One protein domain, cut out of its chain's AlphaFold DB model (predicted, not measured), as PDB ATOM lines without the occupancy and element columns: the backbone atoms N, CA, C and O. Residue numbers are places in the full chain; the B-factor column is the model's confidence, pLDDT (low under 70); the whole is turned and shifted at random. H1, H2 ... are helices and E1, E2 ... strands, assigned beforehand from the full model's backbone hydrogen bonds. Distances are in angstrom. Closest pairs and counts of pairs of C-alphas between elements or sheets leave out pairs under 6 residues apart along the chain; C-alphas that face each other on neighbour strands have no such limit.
ATOM      1  N   SER A   4     125.078 192.020 151.186       72.69
ATOM      2  CA  SER A   4     124.693 193.075 150.245       72.69
ATOM      3  C   SER A   4     124.217 194.350 150.953       72.69
ATOM      4  O   SER A   4     124.556 195.449 150.530       72.69
ATOM      5  N   GLN A   5     123.482 194.230 152.066       69.50
ATOM      6  CA  GLN A   5     123.095 195.366 152.917       69.50
ATOM      7  C   GLN A   5     124.311 196.025 153.573       69.50
ATOM      8  O   GLN A   5     124.375 197.248 153.655       69.50
ATOM      9  N   PHE A   6     125.273 195.213 154.015       64.12
ATOM     10  CA  PHE A   6     126.524 195.690 154.593       64.12
ATOM     11  C   PHE A   6     127.336 196.464 153.547       64.12
ATOM     12  O   PHE A   6     127.722 197.599 153.793       64.12
ATOM     13  N   VAL A   7     127.512 195.924 152.339       66.38
ATOM     14  CA  VAL A   7     128.206 196.628 151.245       66.38
ATOM     15  C   VAL A   7     127.484 197.924 150.867       66.38
ATOM     16  O   VAL A   7     128.128 198.965 150.772       66.38
ATOM     17  N   ALA A   8     126.155 197.898 150.735       67.81
ATOM     18  CA  ALA A   8     125.365 199.089 150.426       67.81
ATOM     19  C   ALA A   8     125.513 200.197 151.487       67.81
ATOM     20  O   ALA A   8     125.545 201.377 151.139       67.81
ATOM     21  N   PHE A   9     125.649 199.829 152.768       65.88
ATOM     22  CA  PHE A   9     125.932 200.774 153.851       65.88
ATOM     23  C   PHE A   9     127.276 201.488 153.650       65.88
ATOM     24  O   PHE A   9     127.343 202.706 153.811       65.88
ATOM     25  N   TYR A  10     128.326 200.769 153.237       65.00
ATOM     26  CA  TYR A  10     129.609 201.400 152.909       65.00
ATOM     27  C   TYR A  10     129.507 202.223 151.619       65.00
ATOM     28  O   TYR A  10     130.004 203.341 151.584       65.00
ATOM     29  N   GLU A  11     128.837 201.743 150.569       64.81
ATOM     30  CA  GLU A  11     128.793 202.405 149.254       64.81
ATOM     31  C   GLU A  11     128.087 203.778 149.227       64.81
ATOM     32  O   GLU A  11     128.311 204.545 148.288       64.81
ATOM     33  N   ALA A  12     127.303 204.145 150.244       60.22
ATOM     34  CA  ALA A  12     126.380 205.289 150.246       60.22
ATOM     35  C   ALA A  12     126.984 206.721 150.166       60.22
ATOM     36  O   ALA A  12     126.296 207.687 150.491       60.22
ATOM     37  N   GLY A  13     128.216 206.929 149.680       59.12
ATOM     38  CA  GLY A  13     128.593 208.278 149.216       59.12
ATOM     39  C   GLY A  13     130.066 208.568 148.937       59.12
ATOM     40  O   GLY A  13     130.354 209.357 148.043       59.12
ATOM     41  N   LYS A  14     131.026 207.954 149.642       56.41
ATOM     42  CA  LYS A  14     132.455 208.335 149.522       56.41
ATOM     43  C   LYS A  14     133.288 207.383 148.652       56.41
ATOM     44  O   LYS A  14     134.194 207.822 147.949       56.41
ATOM     45  N   TYR A  15     132.960 206.091 148.647       63.62
ATOM     46  CA  TYR A  15     133.809 205.059 148.030       63.62
ATOM     47  C   TYR A  15     133.502 204.790 146.569       63.62
ATOM     48  O   TYR A  15     134.408 204.424 145.833       63.62
ATOM     49  N   VAL A  16     132.269 205.035 146.119       61.22
ATOM     50  CA  VAL A  16     131.930 204.965 144.690       61.22
ATOM     51  C   VAL A  16     132.782 205.962 143.897       61.22
ATOM     52  O   VAL A  16     133.286 205.624 142.832       61.22
ATOM     53  N   TYR A  17     133.020 207.158 144.448       55.41
ATOM     54  CA  TYR A  17     133.874 208.174 143.830       55.41
ATOM     55  C   TYR A  17     135.363 207.790 143.843       55.41
ATOM     56  O   TYR A  17     136.061 207.985 142.852       55.41
ATOM     57  N   GLN A  18     135.850 207.197 144.937       63.91
ATOM     58  CA  GLN A  18     137.236 206.735 145.037       63.91
ATOM     59  C   GLN A  18     137.507 205.529 144.123       63.91
ATOM     60  O   GLN A  18     138.477 205.547 143.371       63.91
ATOM     61  N   LEU A  19     136.604 204.543 144.099       65.19
ATOM     62  CA  LEU A  19     136.628 203.415 143.167       65.19
ATOM     63  C   LEU A  19     136.587 203.903 141.714       65.19
ATOM     64  O   LEU A  19     137.357 203.434 140.884       65.19
ATOM     65  N   TRP A  20     135.724 204.874 141.405       61.94
ATOM     66  CA  TRP A  20     135.664 205.481 140.076       61.94
ATOM     67  C   TRP A  20     136.989 206.145 139.693       61.94
ATOM     68  O   TRP A  20     137.500 205.887 138.608       61.94
ATOM     69  N   ASN A  21     137.586 206.949 140.576       62.22
ATOM     70  CA  ASN A  21     138.873 207.594 140.308       62.22
ATOM     71  C   ASN A  21     140.008 206.579 140.127       62.22
ATOM     72  O   ASN A  21     140.792 206.712 139.190       62.22
ATOM     73  N   GLU A  22     140.067 205.543 140.962       63.41
ATOM     74  CA  GLU A  22     141.063 204.470 140.855       63.41
ATOM     75  C   GLU A  22     140.879 203.623 139.583       63.41
ATOM     76  O   GLU A  22     141.860 203.137 139.031       63.41
ATOM     77  N   MET A  23     139.652 203.501 139.061       62.84
ATOM     78  CA  MET A  23     139.375 202.852 137.771       62.84
ATOM     79  C   MET A  23     139.691 203.732 136.548       62.84
ATOM     80  O   MET A  23     139.884 203.201 135.454       62.84
ATOM     81  N   GLN A  24     139.690 205.061 136.694       56.69
ATOM     82  CA  GLN A  24     139.964 206.019 135.608       56.69
ATOM     83  C   GLN A  24     141.458 206.331 135.476       56.69
ATOM     84  O   GLN A  24     141.955 206.576 134.376       56.69
ATOM     85  N   TYR A  25     142.188 206.313 136.592       52.44
ATOM     86  CA  TYR A  25     143.620 206.560 136.622       52.44
ATOM     87  C   TYR A  25     144.394 205.241 136.480       52.44
ATOM     88  O   TYR A  25     144.457 204.440 137.404       52.44
ATOM     89  N   TYR A  26     145.078 205.102 135.342       46.47
ATOM     90  CA  TYR A  26     146.124 204.121 135.014       46.47
ATOM     91  C   TYR A  26     145.688 202.799 134.370       46.47
ATOM     92  O   TYR A  26     144.855 202.059 134.877       46.47
ATOM     93  N   GLY A  27     146.408 202.427 133.304       48.16
ATOM     94  CA  GLY A  27     146.486 201.067 132.754       48.16
ATOM     95  C   GLY A  27     147.176 200.068 133.692       48.16
ATOM     96  O   GLY A  27     148.012 199.282 133.258       48.16
ATOM     97  N   LYS A  28     146.878 200.134 134.992       51.22
ATOM     98  CA  LYS A  28     147.310 199.167 135.997       51.22
ATOM     99  C   LYS A  28     146.238 198.092 136.122       51.22
ATOM    100  O   LYS A  28     145.086 198.388 136.395       51.22
ATOM    101  N   GLU A  29     146.651 196.834 136.025       65.00
ATOM    102  CA  GLU A  29     145.807 195.654 136.278       65.00
ATOM    103  C   GLU A  29     145.482 195.448 137.780       65.00
ATOM    104  O   GLU A  29     144.969 194.408 138.192       65.00
ATOM    105  N   TYR A  30     145.835 196.413 138.634       72.12
ATOM    106  CA  TYR A  30     145.902 196.288 140.089       72.12
ATOM    107  C   TYR A  30     145.512 197.605 140.769       72.12
ATOM    108  O   TYR A  30     146.096 198.646 140.467       72.12
ATOM    109  N   ILE A  31     144.563 197.525 141.707       76.00
ATOM    110  CA  ILE A  31     144.068 198.652 142.508       76.00
ATOM    111  C   ILE A  31     144.925 198.807 143.762       76.00
ATOM    112  O   ILE A  31     145.639 199.790 143.932       76.00
ATOM    113  N   SER A  32     144.841 197.813 144.647       85.00
ATOM    114  CA  SER A  32     145.433 197.832 145.981       85.00
ATOM    115  C   SER A  32     145.467 196.412 146.566       85.00
ATOM    116  O   SER A  32     144.919 195.472 145.978       85.00
ATOM    117  N   GLU A  33     146.130 196.224 147.705       90.56
ATOM    118  CA  GLU A  33     146.295 194.927 148.361       90.56
ATOM    119  C   GLU A  33     145.921 194.978 149.840       90.56
ATOM    120  O   GLU A  33     146.038 196.004 150.505       90.56
ATOM    121  N   THR A  34     145.468 193.838 150.352       92.75
ATOM    122  CA  THR A  34     145.199 193.613 151.774       92.75
ATOM    123  C   THR A  34     145.754 192.254 152.208       92.75
ATOM    124  O   THR A  34     146.129 191.423 151.375       92.75
ATOM    125  N   SER A  35     145.851 192.029 153.517       94.88
ATOM    126  CA  SER A  35     146.393 190.803 154.107       94.88
ATOM    127  C   SER A  35     145.355 190.129 154.996       94.88
ATOM    128  O   SER A  35     144.908 190.715 155.977       94.88
ATOM    129  N   ILE A  36     145.000 188.885 154.674       95.81
ATOM    130  CA  ILE A  36     143.935 188.131 155.348       95.81
ATOM    131  C   ILE A  36     144.491 186.827 155.900       95.81
ATOM    132  O   ILE A  36     145.184 186.093 155.194       95.81
ATOM    133  N   LYS A  37     144.187 186.526 157.159       95.12
ATOM    134  CA  LYS A  37     144.554 185.267 157.799       95.12
ATOM    135  C   LYS A  37     143.584 184.166 157.364       95.12
ATOM    136  O   LYS A  37     142.379 184.374 157.306       95.12
ATOM    137  N   ASN A  38     144.100 182.993 157.019       94.25
ATOM    138  CA  ASN A  38     143.267 181.821 156.756       94.25
ATOM    139  C   ASN A  38     143.100 180.957 158.023       94.25
ATOM    140  O   ASN A  38     143.776 181.166 159.032       94.25
ATOM    141  N   ASN A  39     142.250 179.930 157.957       93.31
ATOM    142  CA  ASN A  39     141.978 179.010 159.068       93.31
ATOM    143  C   ASN A  39     143.216 178.224 159.529       93.31
ATOM    144  O   ASN A  39     143.278 177.790 160.673       93.31
ATOM    145  N   SER A  40     144.218 178.060 158.662       91.56
ATOM    146  CA  SER A  40     145.509 177.447 159.010       91.56
ATOM    147  C   SER A  40     146.464 178.414 159.719       91.56
ATOM    148  O   SER A  40     147.585 178.042 160.048       91.56
ATOM    149  N   GLY A  41     146.054 179.663 159.930       92.31
ATOM    150  CA  GLY A  41     146.852 180.695 160.574       92.31
ATOM    151  C   GLY A  41     147.826 181.429 159.655       92.31
ATOM    152  O   GLY A  41     148.549 182.306 160.124       92.31
ATOM    153  N   HIS A  42     147.835 181.126 158.360       93.50
ATOM    154  CA  HIS A  42     148.705 181.775 157.391       93.50
ATOM    155  C   HIS A  42     148.127 183.109 156.915       93.50
ATOM    156  O   HIS A  42     146.938 183.210 156.612       93.50
ATOM    157  N   ILE A  43     148.990 184.115 156.771       94.25
ATOM    158  CA  ILE A  43     148.623 185.427 156.231       94.25
ATOM    159  C   ILE A  43     148.754 185.396 154.706       94.25
ATOM    160  O   ILE A  43     149.851 185.236 154.167       94.25
ATOM    161  N   LEU A  44     147.636 185.557 154.005       94.88
ATOM    162  CA  LEU A  44     147.567 185.594 152.549       94.88
ATOM    163  C   LEU A  44     147.514 187.037 152.063       94.88
ATOM    164  O   LEU A  44     146.707 187.831 152.545       94.88
ATOM    165  N   LYS A  45     148.328 187.360 151.055       94.56
ATOM    166  CA  LYS A  45     148.240 188.654 150.370       94.56
ATOM    167  C   LYS A  45     147.185 188.573 149.279       94.56
ATOM    168  O   LYS A  45     147.334 187.782 148.343       94.56
ATOM    169  N   VAL A  46     146.149 189.395 149.395       95.44
ATOM    170  CA  VAL A  46     145.048 189.490 148.436       95.44
ATOM    171  C   VAL A  46     145.185 190.791 147.663       95.44
ATOM    172  O   VAL A  46     145.055 191.876 148.225       95.44
ATOM    173  N   LYS A  47     145.442 190.681 146.363       93.81
ATOM    174  CA  LYS A  47     145.428 191.810 145.437       93.81
ATOM    175  C   LYS A  47     144.034 191.985 144.861       93.81
ATOM    176  O   LYS A  47     143.461 191.023 144.350       93.81
ATOM    177  N   VAL A  48     143.534 193.210 144.922       92.38
ATOM    178  CA  VAL A  48     142.256 193.623 144.346       92.38
ATOM    179  C   VAL A  48     142.529 194.222 142.973       92.38
ATOM    180  O   VAL A  48     143.296 195.179 142.843       92.38
ATOM    181  N   CYS A  49     141.940 193.632 141.940       89.25
ATOM    182  CA  CYS A  49     142.295 193.901 140.555       89.25
ATOM    183  C   CYS A  49     141.075 194.245 139.694       89.25
ATOM    184  O   CYS A  49     139.963 193.751 139.918       89.25
ATOM    185  N   PHE A  50     141.325 195.054 138.665       82.94
ATOM    186  CA  PHE A  50     140.440 195.271 137.525       82.94
ATOM    187  C   PHE A  50     141.263 195.213 136.238       82.94
ATOM    188  O   PHE A  50     142.466 195.464 136.261       82.94
ATOM    189  N   ASN A  51     140.636 194.873 135.117       77.88
ATOM    190  CA  ASN A  51     141.271 194.997 133.806       77.88
ATOM    191  C   ASN A  51     140.700 196.178 133.008       77.88
ATOM    192  O   ASN A  51     139.753 196.841 133.433       77.88
ATOM    193  N   SER A  52     141.252 196.424 131.818       71.44
ATOM    194  CA  SER A  52     140.795 197.485 130.908       71.44
ATOM    195  C   SER A  52     139.320 197.351 130.502       71.44
ATOM    196  O   SER A  52     138.656 198.356 130.260       71.44
ATOM    197  N   ALA A  53     138.779 196.131 130.500       76.69
ATOM    198  CA  ALA A  53     137.361 195.848 130.283       76.69
ATOM    199  C   ALA A  53     136.501 196.004 131.556       76.69
ATOM    200  O   ALA A  53     135.331 195.623 131.562       76.69
ATOM    201  N   ARG A  54     137.060 196.560 132.642       75.44
ATOM    202  CA  ARG A  54     136.418 196.753 133.956       75.44
ATOM    203  C   ARG A  54     135.958 195.455 134.628       75.44
ATOM    204  O   ARG A  54     135.121 195.490 135.532       75.44
ATOM    205  N   GLN A  55     136.504 194.315 134.216       84.19
ATOM    206  CA  GLN A  55     136.251 193.038 134.876       84.19
ATOM    207  C   GLN A  55     137.015 193.008 136.194       84.19
ATOM    208  O   GLN A  55     138.183 193.389 136.249       84.19
ATOM    209  N   ARG A  56     136.336 192.574 137.254       88.62
ATOM    210  CA  ARG A  56     136.834 192.578 138.632       88.62
ATOM    211  C   ARG A  56     137.337 191.193 139.002       88.62
ATOM    212  O   ARG A  56     136.644 190.201 138.769       88.62
ATOM    213  N   TYR A  57     138.514 191.125 139.605       93.38
ATOM    214  CA  TYR A  57     139.079 189.866 140.069       93.38
ATOM    215  C   TYR A  57     140.018 190.068 141.263       93.38
ATOM    216  O   TYR A  57     140.383 191.194 141.610       93.38
ATOM    217  N   LEU A  58     140.379 188.967 141.911       94.69
ATOM    218  CA  LEU A  58     141.323 188.891 143.018       94.69
ATOM    219  C   LEU A  58     142.489 187.978 142.639       94.69
ATOM    220  O   LEU A  58     142.296 186.939 142.000       94.69
ATOM    221  N   GLN A  59     143.689 188.331 143.099       95.06
ATOM    222  CA  GLN A  59     144.842 187.429 143.104       95.06
ATOM    223  C   GLN A  59     145.290 187.182 144.542       95.06
ATOM    224  O   GLN A  59     145.727 188.105 145.229       95.06
ATOM    225  N   ILE A  60     145.219 185.932 144.995       95.44
ATOM    226  CA  ILE A  60     145.611 185.535 146.351       95.44
ATOM    227  C   ILE A  60     146.938 184.788 146.270       95.44
ATOM    228  O   ILE A  60     147.017 183.711 145.674       95.44
ATOM    229  N   LYS A  61     147.986 185.355 146.868       93.44
ATOM    230  CA  LYS A  61     149.306 184.720 146.945       93.44
ATOM    231  C   LYS A  61     149.405 183.848 148.187       93.44
ATOM    232  O   LYS A  61     149.087 184.297 149.289       93.44
ATOM    233  N   LEU A  62     149.886 182.621 148.002       88.25
ATOM    234  CA  LEU A  62     150.087 181.669 149.087       88.25
ATOM    235  C   LEU A  62     151.525 181.800 149.614       88.25
ATOM    236  O   LEU A  62     152.463 181.600 148.844       88.25
ATOM    237  N   PRO A  63     151.745 182.109 150.904       86.62
ATOM    238  CA  PRO A  63     153.098 182.303 151.427       86.62
ATOM    239  C   PRO A  63     153.944 181.021 151.402       86.62
ATOM    240  O   PRO A  63     155.164 181.098 151.350       86.62
ATOM    241  N   TRP A  64     153.310 179.845 151.393       83.50
ATOM    242  CA  TRP A  64     153.985 178.544 151.328       83.50
ATOM    243  C   TRP A  64     154.228 178.034 149.899       83.50
ATOM    244  O   TRP A  64     154.779 176.951 149.724       83.50
ATOM    245  N   ASN A  65     153.786 178.761 148.870       83.12
ATOM    246  CA  ASN A  65     154.036 178.399 147.478       83.12
ATOM    247  C   ASN A  65     154.049 179.662 146.606       83.12
ATOM    248  O   ASN A  65     153.000 180.139 146.179       83.12
ATOM    249  N   ALA A  66     155.248 180.192 146.354       78.38
ATOM    250  CA  ALA A  66     155.441 181.459 145.650       78.38
ATOM    251  C   ALA A  66     154.973 181.437 144.184       78.38
ATOM    252  O   ALA A  66     154.587 182.478 143.650       78.38
ATOM    253  N   GLU A  67     154.990 180.266 143.545       83.69
ATOM    254  CA  GLU A  67     154.547 180.086 142.159       83.69
ATOM    255  C   GLU A  67     153.024 179.945 142.062       83.69
ATOM    256  O   GLU A  67     152.415 180.297 141.049       83.69
ATOM    257  N   ARG A  68     152.380 179.473 143.136       85.69
ATOM    258  CA  ARG A  68     150.935 179.263 143.177       85.69
ATOM    259  C   ARG A  68     150.204 180.518 143.646       85.69
ATOM    260  O   ARG A  68     150.395 181.031 144.749       85.69
ATOM    261  N   LYS A  69     149.252 180.943 142.822       92.56
ATOM    262  CA  LYS A  69     148.247 181.953 143.155       92.56
ATOM    263  C   LYS A  69     146.853 181.371 142.972       92.56
ATOM    264  O   LYS A  69     146.634 180.553 142.084       92.56
ATOM    265  N   ILE A  70     145.915 181.802 143.806       94.56
ATOM    266  CA  ILE A  70     144.491 181.560 143.573       94.56
ATOM    267  C   ILE A  70     143.953 182.776 142.830       94.56
ATOM    268  O   ILE A  70     144.127 183.912 143.278       94.56
ATOM    269  N   LEU A  71     143.323 182.525 141.690       94.81
ATOM    270  CA  LEU A  71     142.664 183.531 140.871       94.81
ATOM    271  C   LEU A  71     141.160 183.427 141.104       94.81
ATOM    272  O   LEU A  71     140.611 182.325 141.056       94.81
ATOM    273  N   ALA A  72     140.500 184.547 141.399       95.25
ATOM    274  CA  ALA A  72     139.057 184.571 141.626       95.25
ATOM    275  C   ALA A  72     138.396 185.738 140.888       95.25
ATOM    276  O   ALA A  72     138.805 186.879 141.066       95.25
ATOM    277  N   GLY A  73     137.407 185.461 140.043       94.06
ATOM    278  CA  GLY A  73     136.809 186.416 139.109       94.06
ATOM    279  C   GLY A  73     135.317 186.640 139.348       94.06
ATOM    280  O   GLY A  73     134.591 185.708 139.698       94.06
ATOM    281  N   VAL A  74     134.869 187.880 139.143       92.25
ATOM    282  CA  VAL A  74     133.449 188.271 139.158       92.25
ATOM    283  C   VAL A  74     132.834 188.045 137.771       92.25
ATOM    284  O   VAL A  74     133.540 188.101 136.766       92.25
ATOM    285  N   ASP A  75     131.521 187.797 137.702       82.75
ATOM    286  CA  ASP A  75     130.739 187.724 136.453       82.75
ATOM    287  C   ASP A  75     131.292 186.714 135.418       82.75
ATOM    288  O   ASP A  75     131.327 186.985 134.220       82.75
ATOM    289  N   ASN A  76     131.733 185.533 135.877       70.88
ATOM    290  CA  ASN A  76     132.344 184.482 135.043       70.88
ATOM    291  C   ASN A  76     133.580 184.948 134.255       70.88
ATOM    292  O   ASN A  76     133.830 184.482 133.143       70.88
ATOM    293  N   TYR A  77     134.378 185.852 134.821       81.25
ATOM    294  CA  TYR A  77     135.684 186.191 134.265       81.25
ATOM    295  C   TYR A  77     136.569 184.938 134.134       81.25
ATOM    296  O   TYR A  77     136.864 184.299 135.138       81.25
ATOM    297  N   GLN A  78     136.959 184.592 132.897       83.44
ATOM    298  CA  GLN A  78     137.848 183.469 132.536       83.44
ATOM    299  C   GLN A  78     137.510 182.140 133.258       83.44
ATOM    300  O   GLN A  78     138.271 181.656 134.108       83.44
ATOM    301  N   PRO A  79     136.358 181.523 132.925       79.38
ATOM    302  CA  PRO A  79     135.902 180.308 133.585       79.38
ATOM    303  C   PRO A  79     136.876 179.150 133.327       79.38
ATOM    304  O   PRO A  79     137.346 178.952 132.210       79.38
ATOM    305  N   GLY A  80     137.183 178.382 134.375       80.56
ATOM    306  CA  GLY A  80     138.153 177.279 134.338       80.56
ATOM    307  C   GLY A  80     139.561 177.670 134.798       80.56
ATOM    308  O   GLY A  80     140.268 176.828 135.352       80.56
ATOM    309  N   GLU A  81     139.937 178.942 134.663       87.38
ATOM    310  CA  GLU A  81     141.174 179.494 135.234       87.38
ATOM    311  C   GLU A  81     140.908 180.219 136.565       87.38
ATOM    312  O   GLU A  81     141.703 180.116 137.502       87.38
ATOM    313  N   TYR A  82     139.756 180.889 136.685       93.25
ATOM    314  CA  TYR A  82     139.375 181.667 137.863       93.25
ATOM    315  C   TYR A  82     138.252 180.980 138.640       93.25
ATOM    316  O   TYR A  82     137.275 180.478 138.079       93.25
ATOM    317  N   LEU A  83     138.359 181.008 139.968       94.75
ATOM    318  CA  LEU A  83     137.262 180.658 140.861       94.75
ATOM    319  C   LEU A  83     136.189 181.750 140.832       94.75
ATOM    320  O   LEU A  83     136.500 182.936 140.896       94.75
ATOM    321  N   ALA A  84     134.919 181.360 140.804       93.31
ATOM    322  CA  ALA A  84     133.830 182.328 140.840       93.31
ATOM    323  C   ALA A  84     133.716 183.008 142.215       93.31
ATOM    324  O   ALA A  84     133.653 182.333 143.253       93.31
ATOM    325  N   ILE A  85     133.634 184.335 142.194       94.75
ATOM    326  CA  ILE A  85     133.202 185.196 143.299       94.75
ATOM    327  C   ILE A  85     132.083 186.112 142.808       94.75
ATOM    328  O   ILE A  85     131.941 186.344 141.607       94.75
ATOM    329  N   ASN A  86     131.273 186.634 143.721       92.62
ATOM    330  CA  ASN A  86     130.287 187.655 143.370       92.62
ATOM    331  C   ASN A  86     130.860 189.075 143.549       92.62
ATOM    332  O   ASN A  86     131.979 189.271 144.033       92.62
ATOM    333  N   ARG A  87     130.086 190.077 143.125       89.56
ATOM    334  CA  ARG A  87     130.489 191.485 143.203       89.56
ATOM    335  C   ARG A  87     130.704 191.954 144.645       89.56
ATOM    336  O   ARG A  87     131.693 192.631 144.904       89.56
ATOM    337  N   ASP A  88     129.827 191.563 145.564       89.75
ATOM    338  CA  ASP A  88     129.906 191.963 146.972       89.75
ATOM    339  C   ASP A  88     131.166 191.405 147.642       89.75
ATOM    340  O   ASP A  88     131.865 192.113 148.359       89.75
ATOM    341  N   GLU A  89     131.509 190.149 147.356       93.75
ATOM    342  CA  GLU A  89     132.728 189.505 147.837       93.75
ATOM    343  C   GLU A  89     133.971 190.256 147.369       93.75
ATOM    344  O   GLU A  89     134.884 190.465 148.159       93.75
ATOM    345  N   TRP A  90     133.998 190.712 146.115       93.12
ATOM    346  CA  TRP A  90     135.080 191.560 145.620       93.12
ATOM    347  C   TRP A  90     135.121 192.914 146.347       93.12
ATOM    348  O   TRP A  90     136.198 193.361 146.750       93.12
ATOM    349  N   HIS A  91     133.961 193.543 146.569       88.88
ATOM    350  CA  HIS A  91     133.871 194.821 147.280       88.88
ATOM    351  C   HIS A  91     134.372 194.738 148.720       88.88
ATOM    352  O   HIS A  91     135.013 195.679 149.172       88.88
ATOM    353  N   ILE A  92     134.173 193.621 149.423       91.44
ATOM    354  CA  ILE A  92     134.736 193.433 150.768       91.44
ATOM    355  C   ILE A  92     136.257 193.609 150.765       91.44
ATOM    356  O   ILE A  92     136.791 194.335 151.601       91.44
ATOM    357  N   PHE A  93     136.968 193.002 149.809       93.00
ATOM    358  CA  PHE A  93     138.422 193.168 149.736       93.00
ATOM    359  C   PHE A  93     138.814 194.588 149.350       93.00
ATOM    360  O   PHE A  93     139.775 195.112 149.905       93.00
ATOM    361  N   PHE A  94     138.072 195.220 148.438       88.62
ATOM    362  CA  PHE A  94     138.289 196.621 148.082       88.62
ATOM    363  C   PHE A  94     138.109 197.558 149.288       88.62
ATOM    364  O   PHE A  94     138.943 198.424 149.534       88.62
ATOM    365  N   LEU A  95     137.060 197.361 150.084       87.25
ATOM    366  CA  LEU A  95     136.836 198.131 151.305       87.25
ATOM    367  C   LEU A  95     137.956 197.876 152.317       87.25
ATOM    368  O   LEU A  95     138.486 198.823 152.890       87.25
ATOM    369  N   LEU A  96     138.398 196.629 152.481       89.69
ATOM    370  CA  LEU A  96     139.497 196.287 153.389       89.69
ATOM    371  C   LEU A  96     140.841 196.909 153.025       89.69
ATOM    372  O   LEU A  96     141.671 197.064 153.917       89.69
ATOM    373  N   THR A  97     141.086 197.278 151.766       87.69
ATOM    374  CA  THR A  97     142.315 198.019 151.436       87.69
ATOM    375  C   THR A  97     142.310 199.426 152.044       87.69
ATOM    376  O   THR A  97     143.376 199.966 152.336       87.69
ATOM    377  N   ASN A  98     141.119 199.976 152.312       82.12
ATOM    378  CA  ASN A  98     140.890 201.295 152.899       82.12
ATOM    379  C   ASN A  98     140.556 201.238 154.408       82.12
ATOM    380  O   ASN A  98     140.834 202.192 155.132       82.12
ATOM    381  N   PHE A  99     139.999 200.120 154.894       83.94
ATOM    382  CA  PHE A  99     139.533 199.905 156.275       83.94
ATOM    383  C   PHE A  99     140.174 198.670 156.909       83.94
ATOM    384  O   PHE A  99     139.492 197.757 157.366       83.94
ATOM    385  N   GLN A 100     141.505 198.633 156.955       78.94
ATOM    386  CA  GLN A 100     142.272 197.447 157.371       78.94
ATOM    387  C   GLN A 100     141.995 196.968 158.810       78.94
ATOM    388  O   GLN A 100     142.329 195.835 159.150       78.94
ATOM    389  N   HIS A 101     141.398 197.813 159.655       83.00
ATOM    390  CA  HIS A 101     141.097 197.513 161.060       83.00
ATOM    391  C   HIS A 101     139.620 197.204 161.328       83.00
ATOM    392  O   HIS A 101     139.233 197.024 162.481       83.00
ATOM    393  N   ASP A 102     138.790 197.150 160.289       88.06
ATOM    394  CA  ASP A 102     137.376 196.844 160.442       88.06
ATOM    395  C   ASP A 102     137.168 195.339 160.650       88.06
ATOM    396  O   ASP A 102     137.392 194.519 159.756       88.06
ATOM    397  N   SER A 103     136.756 194.971 161.863       90.19
ATOM    398  CA  SER A 103     136.608 193.576 162.269       90.19
ATOM    399  C   SER A 103     135.504 192.835 161.516       90.19
ATOM    400  O   SER A 103     135.617 191.627 161.314       90.19
ATOM    401  N   GLU A 104     134.435 193.525 161.109       90.12
ATOM    402  CA  GLU A 104     133.320 192.882 160.409       90.12
ATOM    403  C   GLU A 104     133.699 192.608 158.951       90.12
ATOM    404  O   GLU A 104     133.540 191.480 158.473       90.12
ATOM    405  N   LEU A 105     134.309 193.592 158.281       89.75
ATOM    406  CA  LEU A 105     134.920 193.411 156.965       89.75
ATOM    407  C   LEU A 105     135.931 192.260 156.976       89.75
ATOM    408  O   LEU A 105     135.894 191.391 156.099       89.75
ATOM    409  N   TYR A 106     136.809 192.227 157.983       93.56
ATOM    410  CA  TYR A 106     137.831 191.191 158.111       93.56
ATOM    411  C   TYR A 106     137.205 189.800 158.246       93.56
ATOM    412  O   TYR A 106     137.581 188.885 157.516       93.56
ATOM    413  N   ALA A 107     136.183 189.649 159.094       93.50
ATOM    414  CA  ALA A 107     135.486 188.379 159.285       93.50
ATOM    415  C   ALA A 107     134.802 187.873 158.000       93.50
ATOM    416  O   ALA A 107     134.786 186.666 157.733       93.50
ATOM    417  N   TYR A 108     134.243 188.767 157.174       94.62
ATOM    418  CA  TYR A 108     133.723 188.384 155.856       94.62
ATOM    419  C   TYR A 108     134.845 187.948 154.911       94.62
ATOM    420  O   TYR A 108     134.724 186.903 154.265       94.62
ATOM    421  N   ALA A 109     135.949 188.694 154.853       95.69
ATOM    422  CA  ALA A 109     137.083 188.347 154.003       95.69
ATOM    423  C   ALA A 109     137.727 187.012 154.386       95.69
ATOM    424  O   ALA A 109     138.033 186.224 153.491       95.69
ATOM    425  N   GLU A 110     137.870 186.706 155.678       96.56
ATOM    426  CA  GLU A 110     138.356 185.402 156.143       96.56
ATOM    427  C   GLU A 110     137.466 184.266 155.628       96.56
ATOM    428  O   GLU A 110     137.964 183.294 155.056       96.56
ATOM    429  N   LYS A 111     136.137 184.387 155.750       96.62
ATOM    430  CA  LYS A 111     135.197 183.376 155.229       96.62
ATOM    431  C   LYS A 111     135.365 183.166 153.724       96.62
ATOM    432  O   LYS A 111     135.400 182.024 153.261       96.62
ATOM    433  N   ILE A 112     135.492 184.253 152.964       97.06
ATOM    434  CA  ILE A 112     135.646 184.194 151.506       97.06
ATOM    435  C   ILE A 112     136.986 183.551 151.132       97.06
ATOM    436  O   ILE A 112     137.015 182.643 150.300       97.06
ATOM    437  N   VAL A 113     138.084 183.975 151.764       96.94
ATOM    438  CA  VAL A 113     139.431 183.438 151.526       96.94
ATOM    439  C   VAL A 113     139.485 181.945 151.809       96.94
ATOM    440  O   VAL A 113     139.973 181.194 150.968       96.94
ATOM    441  N   ASN A 114     138.957 181.500 152.946       96.75
ATOM    442  CA  ASN A 114     138.963 180.084 153.301       96.75
ATOM    443  C   ASN A 114     138.209 179.244 152.269       96.75
ATOM    444  O   ASN A 114     138.764 178.288 151.734       96.75
ATOM    445  N   ARG A 115     137.010 179.684 151.865       96.81
ATOM    446  CA  ARG A 115     136.251 179.028 150.792       96.81
ATOM    447  C   ARG A 115     137.049 178.935 149.484       96.81
ATOM    448  O   ARG A 115     136.967 177.924 148.789       96.81
ATOM    449  N   LEU A 116     137.784 179.985 149.111       96.19
ATOM    450  CA  LEU A 116     138.597 180.000 147.888       96.19
ATOM    451  C   LEU A 116     139.815 179.073 147.992       96.19
ATOM    452  O   LEU A 116     140.116 178.364 147.033       96.19
ATOM    453  N   VAL A 117     140.482 179.037 149.147       94.44
ATOM    454  CA  VAL A 117     141.602 178.125 149.423       94.44
ATOM    455  C   VAL A 117     141.145 176.670 149.360       94.44
ATOM    456  O   VAL A 117     141.778 175.867 148.671       94.44
ATOM    457  N   ASP A 118     140.022 176.343 149.997       94.06
ATOM    458  CA  ASP A 118     139.468 174.987 150.008       94.06
ATOM    459  C   ASP A 118     139.102 174.523 148.595       94.06
ATOM    460  O   ASP A 118     139.525 173.451 148.158       94.06
ATOM    461  N   LYS A 119     138.401 175.368 147.824       94.19
ATOM    462  CA  LYS A 119     138.077 175.079 146.416       94.19
ATOM    463  C   LYS A 119     139.329 174.886 145.562       94.19
ATOM    464  O   LYS A 119     139.388 173.943 144.775       94.19
ATOM    465  N   ALA A 120     140.335 175.746 145.711       92.06
ATOM    466  CA  ALA A 120     141.579 175.635 144.954       92.06
ATOM    467  C   ALA A 120     142.341 174.342 145.282       92.06
ATOM    468  O   ALA A 120     142.945 173.739 144.395       92.06
ATOM    469  N   ASN A 121     142.336 173.909 146.543       90.38
ATOM    470  CA  ASN A 121     142.962 172.655 146.962       90.38
ATOM    471  C   ASN A 121     142.196 171.430 146.451       90.38
ATOM    472  O   ASN A 121     142.824 170.473 145.998       90.38
ATOM    473  N   LEU A 122     140.861 171.479 146.454       91.44
ATOM    474  CA  LEU A 122     140.031 170.418 145.887       91.44
ATOM    475  C   LEU A 122     140.320 170.222 144.393       91.44
ATOM    476  O   LEU A 122     140.604 169.101 143.976       91.44
ATOM    477  N   ILE A 123     140.335 171.298 143.604       88.56
ATOM    478  CA  ILE A 123     140.629 171.230 142.161       88.56
ATOM    479  C   ILE A 123     142.018 170.630 141.903       88.56
ATOM    480  O   ILE A 123     142.175 169.778 141.030       88.56
TER     481      ILE A 123
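This is residues 4 to 123 of the 145 residues of an uncharacterized protein of Tolypothrix sp. NIES-4075 (UniProt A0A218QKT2). A strongly twisted sheet of four strands makes one layer, and H3 and H4 cover one of its faces as a second layer; H3 runs across the strands and H4, the longest helix, reaches from E1 to E4. The short helices H1 and H2 sit off the sheet at one end, where H1 packs on H3. The printed part has 120 residues with four named helices and four named strands, in the order H1 H2 E1 E2 E3 E4 H3 H4. The sheet, in the order E1 E2 E3 E4, is antiparallel throughout and forms a meander, each strand the antiparallel neighbour of the one before; the class is mixed, helices and strands. The whole is compact, with a radius of gyration of the C-alphas of 13.8 A and spans of 38 by 31 by 22 A.

E1, residues 32 to 37, and E2, residues 43 to 50, form a hairpin, with N 34 and O 46 2.9 A apart, within hydrogen-bond range. E2 and E3, residues 56 to 62, form the next hairpin, with N 47 and O 59 at 2.8 A. E3 and E4, residues 65 to 73, form the third, with N 58 and O 72 at 2.7 A; E4 bends by 50 degrees at residue 68. H3, residues 87 to 98, is on the sheet at a height of 8.1 A, over E2 and E3 and only just over E1, on which 3 of its C-alphas fall. On the local plane it stands at 69 degrees to E2, across the strands; the closest C-alphas of H3 and E1 are those of Thr 97 and Thr 34, 5.3 A apart. H4, residues 103 to 123, is on the same face; its C-alpha of Glu 110 is 6.3 A from that of Ile 36 in E1, and that of Ala 120 is 6.7 A from that of Ile 70 in E4. With residues 105 to 112 alone H4 touches H3, closest at the C-alphas of Leu 105 and Ile 92, 6.2 A, at a steep tilt of 55 degrees, opposite ways. H1, residues 4 to 11, touches residues 88 to 92 of H3, closest at the C-alphas of Ser 4 and Asp 88, 6.3 A, at a steep tilt of 39 degrees, the same way. H2, residues 15 to 24, is near H3 and only just not on the sheet, with 4 pairs of C-alphas within 10 A. In H1, H2 and H4 every O i to N i+4 pair is within hydrogen-bond range; in H3 6 of 8 are.

H1 begins at C-alpha 4, (124.693, 193.075, 150.245). E2 runs 22.7 A from C-alpha 43, (148.623, 185.427, 156.231), E3 20.1 A and E4 20.8 A. H3 and E1 each measure 17.3 A. H4 measures 30.3 A and ends at C-alpha 123, (140.629, 171.230, 142.161).

The C-alphas farthest apart, those of Gly 13 and Leu 122, are 39.7 A apart. The printed part has no cut. The link from E4 to H3, residues 74 to 86, is long, and its residues 83 to 84 pair in parallel with residues 72 to 73 of E4. The mean pLDDT of the printed part is 83.4, and residues 5 to 29 are under 70.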